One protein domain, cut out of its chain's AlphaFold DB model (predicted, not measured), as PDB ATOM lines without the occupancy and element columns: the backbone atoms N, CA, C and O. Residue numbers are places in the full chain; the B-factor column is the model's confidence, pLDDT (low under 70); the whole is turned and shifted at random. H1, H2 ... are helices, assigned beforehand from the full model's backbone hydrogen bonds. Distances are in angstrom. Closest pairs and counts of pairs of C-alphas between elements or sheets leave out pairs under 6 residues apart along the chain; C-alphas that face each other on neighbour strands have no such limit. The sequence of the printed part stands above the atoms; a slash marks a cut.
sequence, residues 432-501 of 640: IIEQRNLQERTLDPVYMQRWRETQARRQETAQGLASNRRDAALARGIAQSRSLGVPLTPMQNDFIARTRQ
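What this domain is: This is residues 432 to 501 of the 640 residues of an uncharacterized protein of Caulifigura coniformis (UniProt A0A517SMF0). One long helix, H2, runs unbent nearly the whole length of the rod-shaped domain, with a short helix near each of its ends. H1 comes before it and makes a corner with its first end, while after H2 the chain folds back through a short link and H3 packs steeply across residues 471 to 478 of H2. Most of the first part of H2 sticks out, with residues 449 to 470 standing free. The printed part has 70 residues, with three named helices in the order H1, H2, H3 and no named strand, and its class is all helix. It is extended, with a radius of gyration of the C-alphas of 21.4 A and spans of 63 by 27 by 15 A.

How they stand to each other: H2, residues 445 to 483, touches H3, residues 490 to 501, and their closest C-alphas, those of Leu 474 and Gln 492, are 6.3 A apart. H2 touches H3 with residues 471 to 478 alone, and H3 touches H2 with residues 492 to 495 alone. Their lines stand at a steep tilt of 69 degrees, only just short of about perpendicular, and they run opposite ways. H1, residues 432 to 442, is close to H2 but not clearly touching it, with 1 pair of C-alphas within 8 A, those of Glu 440 and Met 448 at 7.3 A. H1 and H2 run opposite ways at a steep tilt of 53 degrees. H1 and H3 are apart. In H1 and H3 every O i to N i+4 pair is within hydrogen-bond range; in H2 34 of 35 are.

Where its parts are: H2 has 39 residues and measures 57.0 A from C-alpha 445 at (223.624, 270.385, 171.392) to C-alpha 483 at (188.162, 303.606, 201.180). H1 has 11 residues and measures 15.4 A, beginning with C-alpha 432 at (226.234, 267.365, 191.432). H3 has 12 residues and measures 16.4 A, ending with C-alpha 501 at (201.329, 306.871, 181.040).

The domain as a whole: The two C-alphas farthest apart, those of Thr 442 and Gly 485, are 63.2 A apart, and the first and last printed C-alphas, those of Ile 432 and Gln 501, are 47.8 A apart. The printed part has no cut. The link from H1 to H2, with 2 residues, is tight, and the link from H2 to H3, with 6 residues, is short. Residues 432 to 439 and 441 to 447 also stand free. The mean pLDDT of the printed part is 88.2, and residues 432 to 433 and 439 to 440 are under 70; the mean is 72 in H1, 90 in H2 and 94 in H3.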
ATOM      1  N   ILE A 432     227.460 267.074 192.193       66.75
ATOM      2  CA  ILE A 432     226.234 267.365 191.432       66.75
ATOM      3  C   ILE A 432     226.581 268.227 190.210       66.75
ATOM      4  O   ILE A 432     226.031 268.015 189.131       66.75
ATOM      5  N   ILE A 433     227.536 269.150 190.358       66.19
ATOM      6  CA  ILE A 433     228.049 269.993 189.270       66.19
ATOM      7  C   ILE A 433     228.816 269.131 188.253       66.19
ATOM      8  O   ILE A 433     228.577 269.246 187.053       66.19
ATOM      9  N   GLU A 434     229.662 268.201 188.705       73.56
ATOM     10  CA  GLU A 434     230.354 267.241 187.829       73.56
ATOM     11  C   GLU A 434     229.381 266.319 187.078       73.56
ATOM     12  O   GLU A 434     229.470 266.206 185.855       73.56
ATOM     13  N   GLN A 435     228.411 265.704 187.769       70.12
ATOM     14  CA  GLN A 435     227.397 264.859 187.123       70.12
ATOM     15  C   GLN A 435     226.559 265.638 186.104       70.12
ATOM     16  O   GLN A 435     226.312 265.139 185.006       70.12
ATOM     17  N   ARG A 436     226.173 266.878 186.426       70.12
ATOM     18  CA  ARG A 436     225.474 267.767 185.495       70.12
ATOM     19  C   ARG A 436     226.332 268.093 184.272       70.12
ATOM     20  O   ARG A 436     225.847 267.977 183.153       70.12
ATOM     21  N   ASN A 437     227.602 268.440 184.463       73.88
ATOM     22  CA  ASN A 437     228.521 268.761 183.370       73.88
ATOM     23  C   ASN A 437     228.827 267.549 182.475       73.88
ATOM     24  O   ASN A 437     229.081 267.723 181.284       73.88
ATOM     25  N   LEU A 438     228.777 266.327 183.011       77.12
ATOM     26  CA  LEU A 438     228.853 265.096 182.220       77.12
ATOM     27  C   LEU A 438     227.557 264.850 181.430       77.12
ATOM     28  O   LEU A 438     227.634 264.544 180.244       77.12
ATOM     29  N   GLN A 439     226.382 265.078 182.027       66.44
ATOM     30  CA  GLN A 439     225.095 264.984 181.323       66.44
ATOM     31  C   GLN A 439     224.961 266.031 180.202       66.44
ATOM     32  O   GLN A 439     224.633 265.666 179.073       66.44
ATOM     33  N   GLU A 440     225.292 267.303 180.462       68.88
ATOM     34  CA  GLU A 440     225.276 268.379 179.451       68.88
ATOM     35  C   GLU A 440     226.327 268.168 178.331       68.88
ATOM     36  O   GLU A 440     226.212 268.791 177.278       68.88
ATOM     37  N   ARG A 441     227.311 267.265 178.507       74.31
ATOM     38  CA  ARG A 441     228.263 266.826 177.459       74.31
ATOM     39  C   ARG A 441     227.811 265.604 176.650       74.31
ATOM     40  O   ARG A 441     228.376 265.357 175.591       74.31
ATOM     41  N   THR A 442     226.841 264.831 177.140       79.38
ATOM     42  CA  THR A 442     226.324 263.620 176.466       79.38
ATOM     43  C   THR A 442     224.987 263.826 175.751       79.38
ATOM     44  O   THR A 442     224.522 262.930 175.051       79.38
ATOM     45  N   LEU A 443     224.356 264.989 175.925       77.12
ATOM     46  CA  LEU A 443     223.120 265.370 175.242       77.12
ATOM     47  C   LEU A 443     223.417 266.117 173.933       77.12
ATOM     48  O   LEU A 443     224.383 266.871 173.838       77.12
ATOM     49  N   ASP A 444     222.543 265.937 172.942       88.94
ATOM     50  CA  ASP A 444     222.588 266.642 171.655       88.94
ATOM     51  C   ASP A 444     222.617 268.178 171.871       88.94
ATOM     52  O   ASP A 444     221.760 268.706 172.595       88.94
ATOM     53  N   PRO A 445     223.557 268.930 171.257       86.69
ATOM     54  CA  PRO A 445     223.624 270.385 171.392       86.69
ATOM     55  C   PRO A 445     222.336 271.103 170.948       86.69
ATOM     56  O   PRO A 445     221.970 272.113 171.550       86.69
ATOM     57  N   VAL A 446     221.600 270.573 169.965       88.75
ATOM     58  CA  VAL A 446     220.306 271.112 169.510       88.75
ATOM     59  C   VAL A 446     219.227 270.905 170.578       88.75
ATOM     60  O   VAL A 446     218.408 271.798 170.822       88.75
ATOM     61  N   TYR A 447     219.242 269.759 171.266       89.56
ATOM     62  CA  TYR A 447     218.366 269.508 172.413       89.56
ATOM     63  C   TYR A 447     218.704 270.446 173.578       89.56
ATOM     64  O   TYR A 447     217.808 271.076 174.144       89.56
ATOM     65  N   MET A 448     219.992 270.608 173.893       89.50
ATOM     66  CA  MET A 448     220.460 271.513 174.946       89.50
ATOM     67  C   MET A 448     220.114 272.979 174.664       89.50
ATOM     68  O   MET A 448     219.702 273.690 175.585       89.50
ATOM     69  N   GLN A 449     220.202 273.434 173.411       89.94
ATOM     70  CA  GLN A 449     219.755 274.773 173.024       89.94
ATOM     71  C   GLN A 449     218.244 274.940 173.249       89.94
ATOM     72  O   GLN A 449     217.834 275.841 173.983       89.94
ATOM     73  N   ARG A 450     217.414 274.038 172.703       90.00
ATOM     74  CA  ARG A 450     215.948 274.084 172.876       90.00
ATOM     75  C   ARG A 450     215.525 274.000 174.343       90.00
ATOM     76  O   ARG A 450     214.555 274.645 174.745       90.00
ATOM     77  N   TRP A 451     216.250 273.241 175.166       91.06
ATOM     78  CA  TRP A 451     216.023 273.188 176.609       91.06
ATOM     79  C   TRP A 451     216.326 274.537 177.276       91.06
ATOM     80  O   TRP A 451     215.487 275.030 178.029       91.06
ATOM     81  N   ARG A 452     217.458 275.180 176.953       91.38
ATOM     82  CA  ARG A 452     217.823 276.511 177.480       91.38
ATOM     83  C   ARG A 452     216.807 277.585 177.069       91.38
ATOM     84  O   ARG A 452     216.322 278.306 177.937       91.38
ATOM     85  N   GLU A 453     216.392 277.616 175.802       91.00
ATOM     86  CA  GLU A 453     215.310 278.488 175.308       91.00
ATOM     87  C   GLU A 453     213.982 278.242 176.050       91.00
ATOM     88  O   GLU A 453     213.273 279.182 176.413       91.00
ATOM     89  N   THR A 454     213.657 276.977 176.344       91.38
ATOM     90  CA  THR A 454     212.459 276.609 177.117       91.38
ATOM     91  C   THR A 454     212.541 277.085 178.572       91.38
ATOM     92  O   THR A 454     211.527 277.517 179.123       91.38
ATOM     93  N   GLN A 455     213.718 277.041 179.207       89.19
ATOM     94  CA  GLN A 455     213.891 277.585 180.559       89.19
ATOM     95  C   GLN A 455     213.828 279.117 180.575       89.19
ATOM     96  O   GLN A 455     213.183 279.666 181.466       89.19
ATOM     97  N   ALA A 456     214.408 279.802 179.583       89.00
ATOM     98  CA  ALA A 456     214.319 281.260 179.455       89.00
ATOM     99  C   ALA A 456     212.854 281.725 179.381       89.00
ATOM    100  O   ALA A 456     212.401 282.468 180.251       89.00
ATOM    101  N   ARG A 457     212.058 281.156 178.461       89.12
ATOM    102  CA  ARG A 457     210.616 281.459 178.339       89.12
ATOM    103  C   ARG A 457     209.823 281.166 179.616       89.12
ATOM    104  O   ARG A 457     208.873 281.879 179.942       89.12
ATOM    105  N   ARG A 458     210.201 280.128 180.375       86.62
ATOM    106  CA  ARG A 458     209.598 279.825 181.689       86.62
ATOM    107  C   ARG A 458     209.960 280.869 182.745       86.62
ATOM    108  O   ARG A 458     209.092 281.227 183.537       86.62
ATOM    109  N   GLN A 459     211.197 281.367 182.754       87.69
ATOM    110  CA  GLN A 459     211.628 282.439 183.655       87.69
ATOM    111  C   GLN A 459     210.943 283.767 183.311       87.69
ATOM    112  O   GLN A 459     210.386 284.389 184.211       87.69
ATOM    113  N   GLU A 460     210.880 284.149 182.035       84.50
ATOM    114  CA  GLU A 460     210.125 285.316 181.544       84.50
ATOM    115  C   GLU A 460     208.648 285.243 181.967       84.50
ATOM    116  O   GLU A 460     208.121 286.165 182.593       84.50
ATOM    117  N   THR A 461     207.995 284.098 181.732       86.69
ATOM    118  CA  THR A 461     206.597 283.863 182.137       86.69
ATOM    119  C   THR A 461     206.417 283.971 183.657       86.69
ATOM    120  O   THR A 461     205.453 284.574 184.135       86.69
ATOM    121  N   ALA A 462     207.349 283.423 184.443       82.50
ATOM    122  CA  ALA A 462     207.318 283.510 185.902       82.50
ATOM    123  C   ALA A 462     207.546 284.945 186.415       82.50
ATOM    124  O   ALA A 462     206.896 285.353 187.378       82.50
ATOM    125  N   GLN A 463     208.415 285.724 185.763       84.38
ATOM    126  CA  GLN A 463     208.657 287.134 186.078       84.38
ATOM    127  C   GLN A 463     207.437 288.004 185.739       84.38
ATOM    128  O   GLN A 463     207.015 288.799 186.581       84.38
ATOM    129  N   GLY A 464     206.799 287.795 184.582       85.69
ATOM    130  CA  GLY A 464     205.543 288.463 184.220       85.69
ATOM    131  C   GLY A 464     204.415 288.161 185.215       85.69
ATOM    132  O   GLY A 464     203.778 289.073 185.744       85.69
ATOM    133  N   LEU A 465     204.232 286.887 185.583       81.81
ATOM    134  CA  LEU A 465     203.286 286.482 186.633       81.81
ATOM    135  C   LEU A 465     203.625 287.083 188.011       81.81
ATOM    136  O   LEU A 465     202.716 287.360 188.797       81.81
ATOM    137  N   ALA A 466     204.907 287.299 188.318       80.12
ATOM    138  CA  ALA A 466     205.339 287.958 189.547       80.12
ATOM    139  C   ALA A 466     205.061 289.473 189.534       80.12
ATOM    140  O   ALA A 466     204.637 289.994 190.568       80.12
ATOM    141  N   SER A 467     205.227 290.163 188.395       86.00
ATOM    142  CA  SER A 467     204.807 291.568 188.254       86.00
ATOM    143  C   SER A 467     203.299 291.685 188.419       86.00
ATOM    144  O   SER A 467     202.849 292.302 189.378       86.00
ATOM    145  N   ASN A 468     202.516 290.949 187.624       86.31
ATOM    146  CA  ASN A 468     201.051 290.991 187.662       86.31
ATOM    147  C   ASN A 468     200.485 290.763 189.081       86.31
ATOM    148  O   ASN A 468     199.484 291.370 189.462       86.31
ATOM    149  N   ARG A 469     201.140 289.932 189.908       87.69
ATOM    150  CA  ARG A 469     200.784 289.739 191.328       87.69
ATOM    151  C   ARG A 469     201.137 290.927 192.231       87.69
ATOM    152  O   ARG A 469     200.366 291.210 193.148       87.69
ATOM    153  N   ARG A 470     202.267 291.608 192.002       90.31
ATOM    154  CA  ARG A 470     202.646 292.858 192.694       90.31
ATOM    155  C   ARG A 470     201.711 293.998 192.297       90.31
ATOM    156  O   ARG A 470     201.181 294.676 193.171       90.31
ATOM    157  N   ASP A 471     201.432 294.136 191.011       92.19
ATOM    158  CA  ASP A 471     200.570 295.174 190.448       92.19
ATOM    159  C   ASP A 471     199.115 295.006 190.932       92.19
ATOM    160  O   ASP A 471     198.505 295.948 191.443       92.19
ATOM    161  N   ALA A 472     198.601 293.771 190.960       89.75
ATOM    162  CA  ALA A 472     197.312 293.449 191.582       89.75
ATOM    163  C   ALA A 472     197.300 293.584 193.121       89.75
ATOM    164  O   ALA A 472     196.225 293.631 193.725       89.75
ATOM    165  N   ALA A 473     198.452 293.617 193.799       92.88
ATOM    166  CA  ALA A 473     198.532 293.950 195.225       92.88
ATOM    167  C   ALA A 473     198.521 295.474 195.442       92.88
ATOM    168  O   ALA A 473     197.762 295.956 196.282       92.88
ATOM    169  N   LEU A 474     199.271 296.233 194.633       95.81
ATOM    170  CA  LEU A 474     199.279 297.699 194.643       95.81
ATOM    171  C   LEU A 474     197.888 298.274 194.348       95.81
ATOM    172  O   LEU A 474     197.408 299.108 195.112       95.81
ATOM    173  N   ALA A 475     197.198 297.769 193.320       94.50
ATOM    174  CA  ALA A 475     195.837 298.184 192.977       94.50
ATOM    175  C   ALA A 475     194.837 297.974 194.135       94.50
ATOM    176  O   ALA A 475     194.035 298.861 194.436       94.50
ATOM    177  N   ARG A 476     194.920 296.837 194.844       96.19
ATOM    178  CA  ARG A 476     194.090 296.570 196.036       96.19
ATOM    179  C   ARG A 476     194.463 297.471 197.214       96.19
ATOM    180  O   ARG A 476     193.564 297.973 197.882       96.19
ATOM    181  N   GLY A 477     195.753 297.738 197.424       95.81
ATOM    182  CA  GLY A 477     196.214 298.703 198.421       95.81
ATOM    183  C   GLY A 477     195.699 300.122 198.148       95.81
ATOM    184  O   GLY A 477     195.230 300.781 199.066       95.81
ATOM    185  N   ILE A 478     195.709 300.570 196.888       97.56
ATOM    186  CA  ILE A 478     195.158 301.873 196.470       97.56
ATOM    187  C   ILE A 478     193.657 301.953 196.767       97.56
ATOM    188  O   ILE A 478     193.191 302.964 197.295       97.56
ATOM    189  N   ALA A 479     192.898 300.896 196.455       94.81
ATOM    190  CA  ALA A 479     191.470 300.831 196.757       94.81
ATOM    191  C   ALA A 479     191.203 300.901 198.272       94.81
ATOM    192  O   ALA A 479     190.349 301.674 198.707       94.81
ATOM    193  N   GLN A 480     191.979 300.166 199.078       96.94
ATOM    194  CA  GLN A 480     191.880 300.193 200.540       96.94
ATOM    195  C   GLN A 480     192.222 301.573 201.115       96.94
ATOM    196  O   GLN A 480     191.386 302.146 201.811       96.94
ATOM    197  N   SER A 481     193.375 302.156 200.769       96.94
ATOM    198  CA  SER A 481     193.763 303.503 201.215       96.94
ATOM    199  C   SER A 481     192.686 304.546 200.894       96.94
ATOM    200  O   SER A 481     192.296 305.308 201.776       96.94
ATOM    201  N   ARG A 482     192.119 304.520 199.675       96.12
ATOM    202  CA  ARG A 482     191.006 305.403 199.282       96.12
ATOM    203  C   ARG A 482     189.742 305.179 200.116       96.12
ATOM    204  O   ARG A 482     189.158 306.156 200.567       96.12
ATOM    205  N   SER A 483     189.343 303.926 200.355       95.25
ATOM    206  CA  SER A 483     188.162 303.606 201.180       95.25
ATOM    207  C   SER A 483     188.296 304.022 202.650       95.25
ATOM    208  O   SER A 483     187.289 304.237 203.316       95.25
ATOM    209  N   LEU A 484     189.530 304.164 203.146       96.12
ATOM    210  CA  LEU A 484     189.844 304.560 204.521       96.12
ATOM    211  C   LEU A 484     190.200 306.055 204.657       96.12
ATOM    212  O   LEU A 484     190.537 306.496 205.752       96.12
ATOM    213  N   GLY A 485     190.180 306.831 203.565       96.81
ATOM    214  CA  GLY A 485     190.618 308.234 203.558       96.81
ATOM    215  C   GLY A 485     192.119 308.439 203.825       96.81
ATOM    216  O   GLY A 485     192.548 309.554 204.108       96.81
ATOM    217  N   VAL A 486     192.925 307.376 203.750       96.38
ATOM    218  CA  VAL A 486     194.359 307.392 204.065       96.38
ATOM    219  C   VAL A 486     195.151 307.887 202.845       96.38
ATOM    220  O   VAL A 486     194.905 307.404 201.734       96.38
ATOM    221  N   PRO A 487     196.122 308.811 203.009       96.62
ATOM    222  CA  PRO A 487     196.959 309.271 201.905       96.62
ATOM    223  C   PRO A 487     197.719 308.112 201.246       96.62
ATOM    224  O   PRO A 487     198.223 307.206 201.913       96.62
ATOM    225  N   LEU A 488     197.803 308.150 199.916       97.00
ATOM    226  CA  LEU A 488     198.490 307.131 199.125       97.00
ATOM    227  C   LEU A 488     200.007 307.206 199.329       97.00
ATOM    228  O   LEU A 488     200.590 308.292 199.317       97.00
ATOM    229  N   THR A 489     200.656 306.050 199.469       97.44
ATOM    230  CA  THR A 489     202.118 305.973 199.600       97.44
ATOM    231  C   THR A 489     202.813 306.372 198.288       97.44
ATOM    232  O   THR A 489     202.204 306.259 197.220       97.44
ATOM    233  N   PRO A 490     204.097 306.788 198.302       96.94
ATOM    234  CA  PRO A 490     204.827 307.123 197.074       96.94
ATOM    235  C   PRO A 490     204.754 306.008 196.018       96.94
ATOM    236  O   PRO A 490     204.343 306.254 194.891       96.94
ATOM    237  N   MET A 491     204.969 304.753 196.426       95.19
ATOM    238  CA  MET A 491     204.878 303.576 195.551       95.19
ATOM    239  C   MET A 491     203.483 303.376 194.923       95.19
ATOM    240  O   MET A 491     203.376 302.879 193.800       95.19
ATOM    241  N   GLN A 492     202.410 303.761 195.624       97.25
ATOM    242  CA  GLN A 492     201.041 303.745 195.096       97.25
ATOM    243  C   GLN A 492     200.799 304.888 194.096       97.25
ATOM    244  O   GLN A 492     200.131 304.681 193.083       97.25
ATOM    245  N   ASN A 493     201.361 306.075 194.344       96.75
ATOM    246  CA  ASN A 493     201.281 307.211 193.422       96.75
ATOM    247  C   ASN A 493     202.086 306.950 192.138       96.75
ATOM    248  O   ASN A 493     201.564 307.164 191.045       96.75
ATOM    249  N   ASP A 494     203.293 306.392 192.252       96.12
ATOM    250  CA  ASP A 494     204.134 305.990 191.117       96.12
ATOM    251  C   ASP A 494     203.455 304.929 190.241       96.12
ATOM    252  O   ASP A 494     203.561 304.955 189.015       96.12
ATOM    253  N   PHE A 495     202.739 303.986 190.862       96.44
ATOM    254  CA  PHE A 495     201.936 302.998 190.143       96.44
ATOM    255  C   PHE A 495     200.831 303.678 189.322       96.44
ATOM    256  O   PHE A 495     200.740 303.451 188.118       96.44
ATOM    257  N   ILE A 496     200.057 304.582 189.937       96.31
ATOM    258  CA  ILE A 496     199.007 305.354 189.247       96.31
ATOM    259  C   ILE A 496     199.592 306.210 188.112       96.31
ATOM    260  O   ILE A 496     198.970 306.321 187.054       96.31
ATOM    261  N   ALA A 497     200.774 306.801 188.304       93.69
ATOM    262  CA  ALA A 497     201.464 307.569 187.271       93.69
ATOM    263  C   ALA A 497     201.840 306.690 186.067       93.69
ATOM    264  O   ALA A 497     201.501 307.038 184.936       93.69
ATOM    265  N   ARG A 498     202.445 305.514 186.302       93.75
ATOM    266  CA  ARG A 498     202.797 304.563 185.233       93.75
ATOM    267  C   ARG A 498     201.570 304.038 184.482       93.75
ATOM    268  O   ARG A 498     201.581 304.050 183.257       93.75
ATOM    269  N   THR A 499     200.495 303.649 185.176       91.38
ATOM    270  CA  THR A 499     199.259 303.174 184.520       91.38
ATOM    271  C   THR A 499     198.591 304.263 183.671       91.38
ATOM    272  O   THR A 499     198.039 303.971 182.615       91.38
ATOM    273  N   ARG A 500     198.670 305.535 184.088       88.62
ATOM    274  CA  ARG A 500     198.204 306.667 183.269       88.62
ATOM    275  C   ARG A 500     199.084 306.900 182.041       88.62
ATOM    276  O   ARG A 500     198.557 307.220 180.983       88.62
ATOM    277  N   GLN A 501     200.401 306.734 182.166       85.06
ATOM    278  CA  GLN A 501     201.329 306.871 181.040       85.06
ATOM    279  C   GLN A 501     201.146 305.761 179.996       85.06
ATOM    280  O   GLN A 501     201.146 306.069 178.809       85.06
TER     281      GLN A 501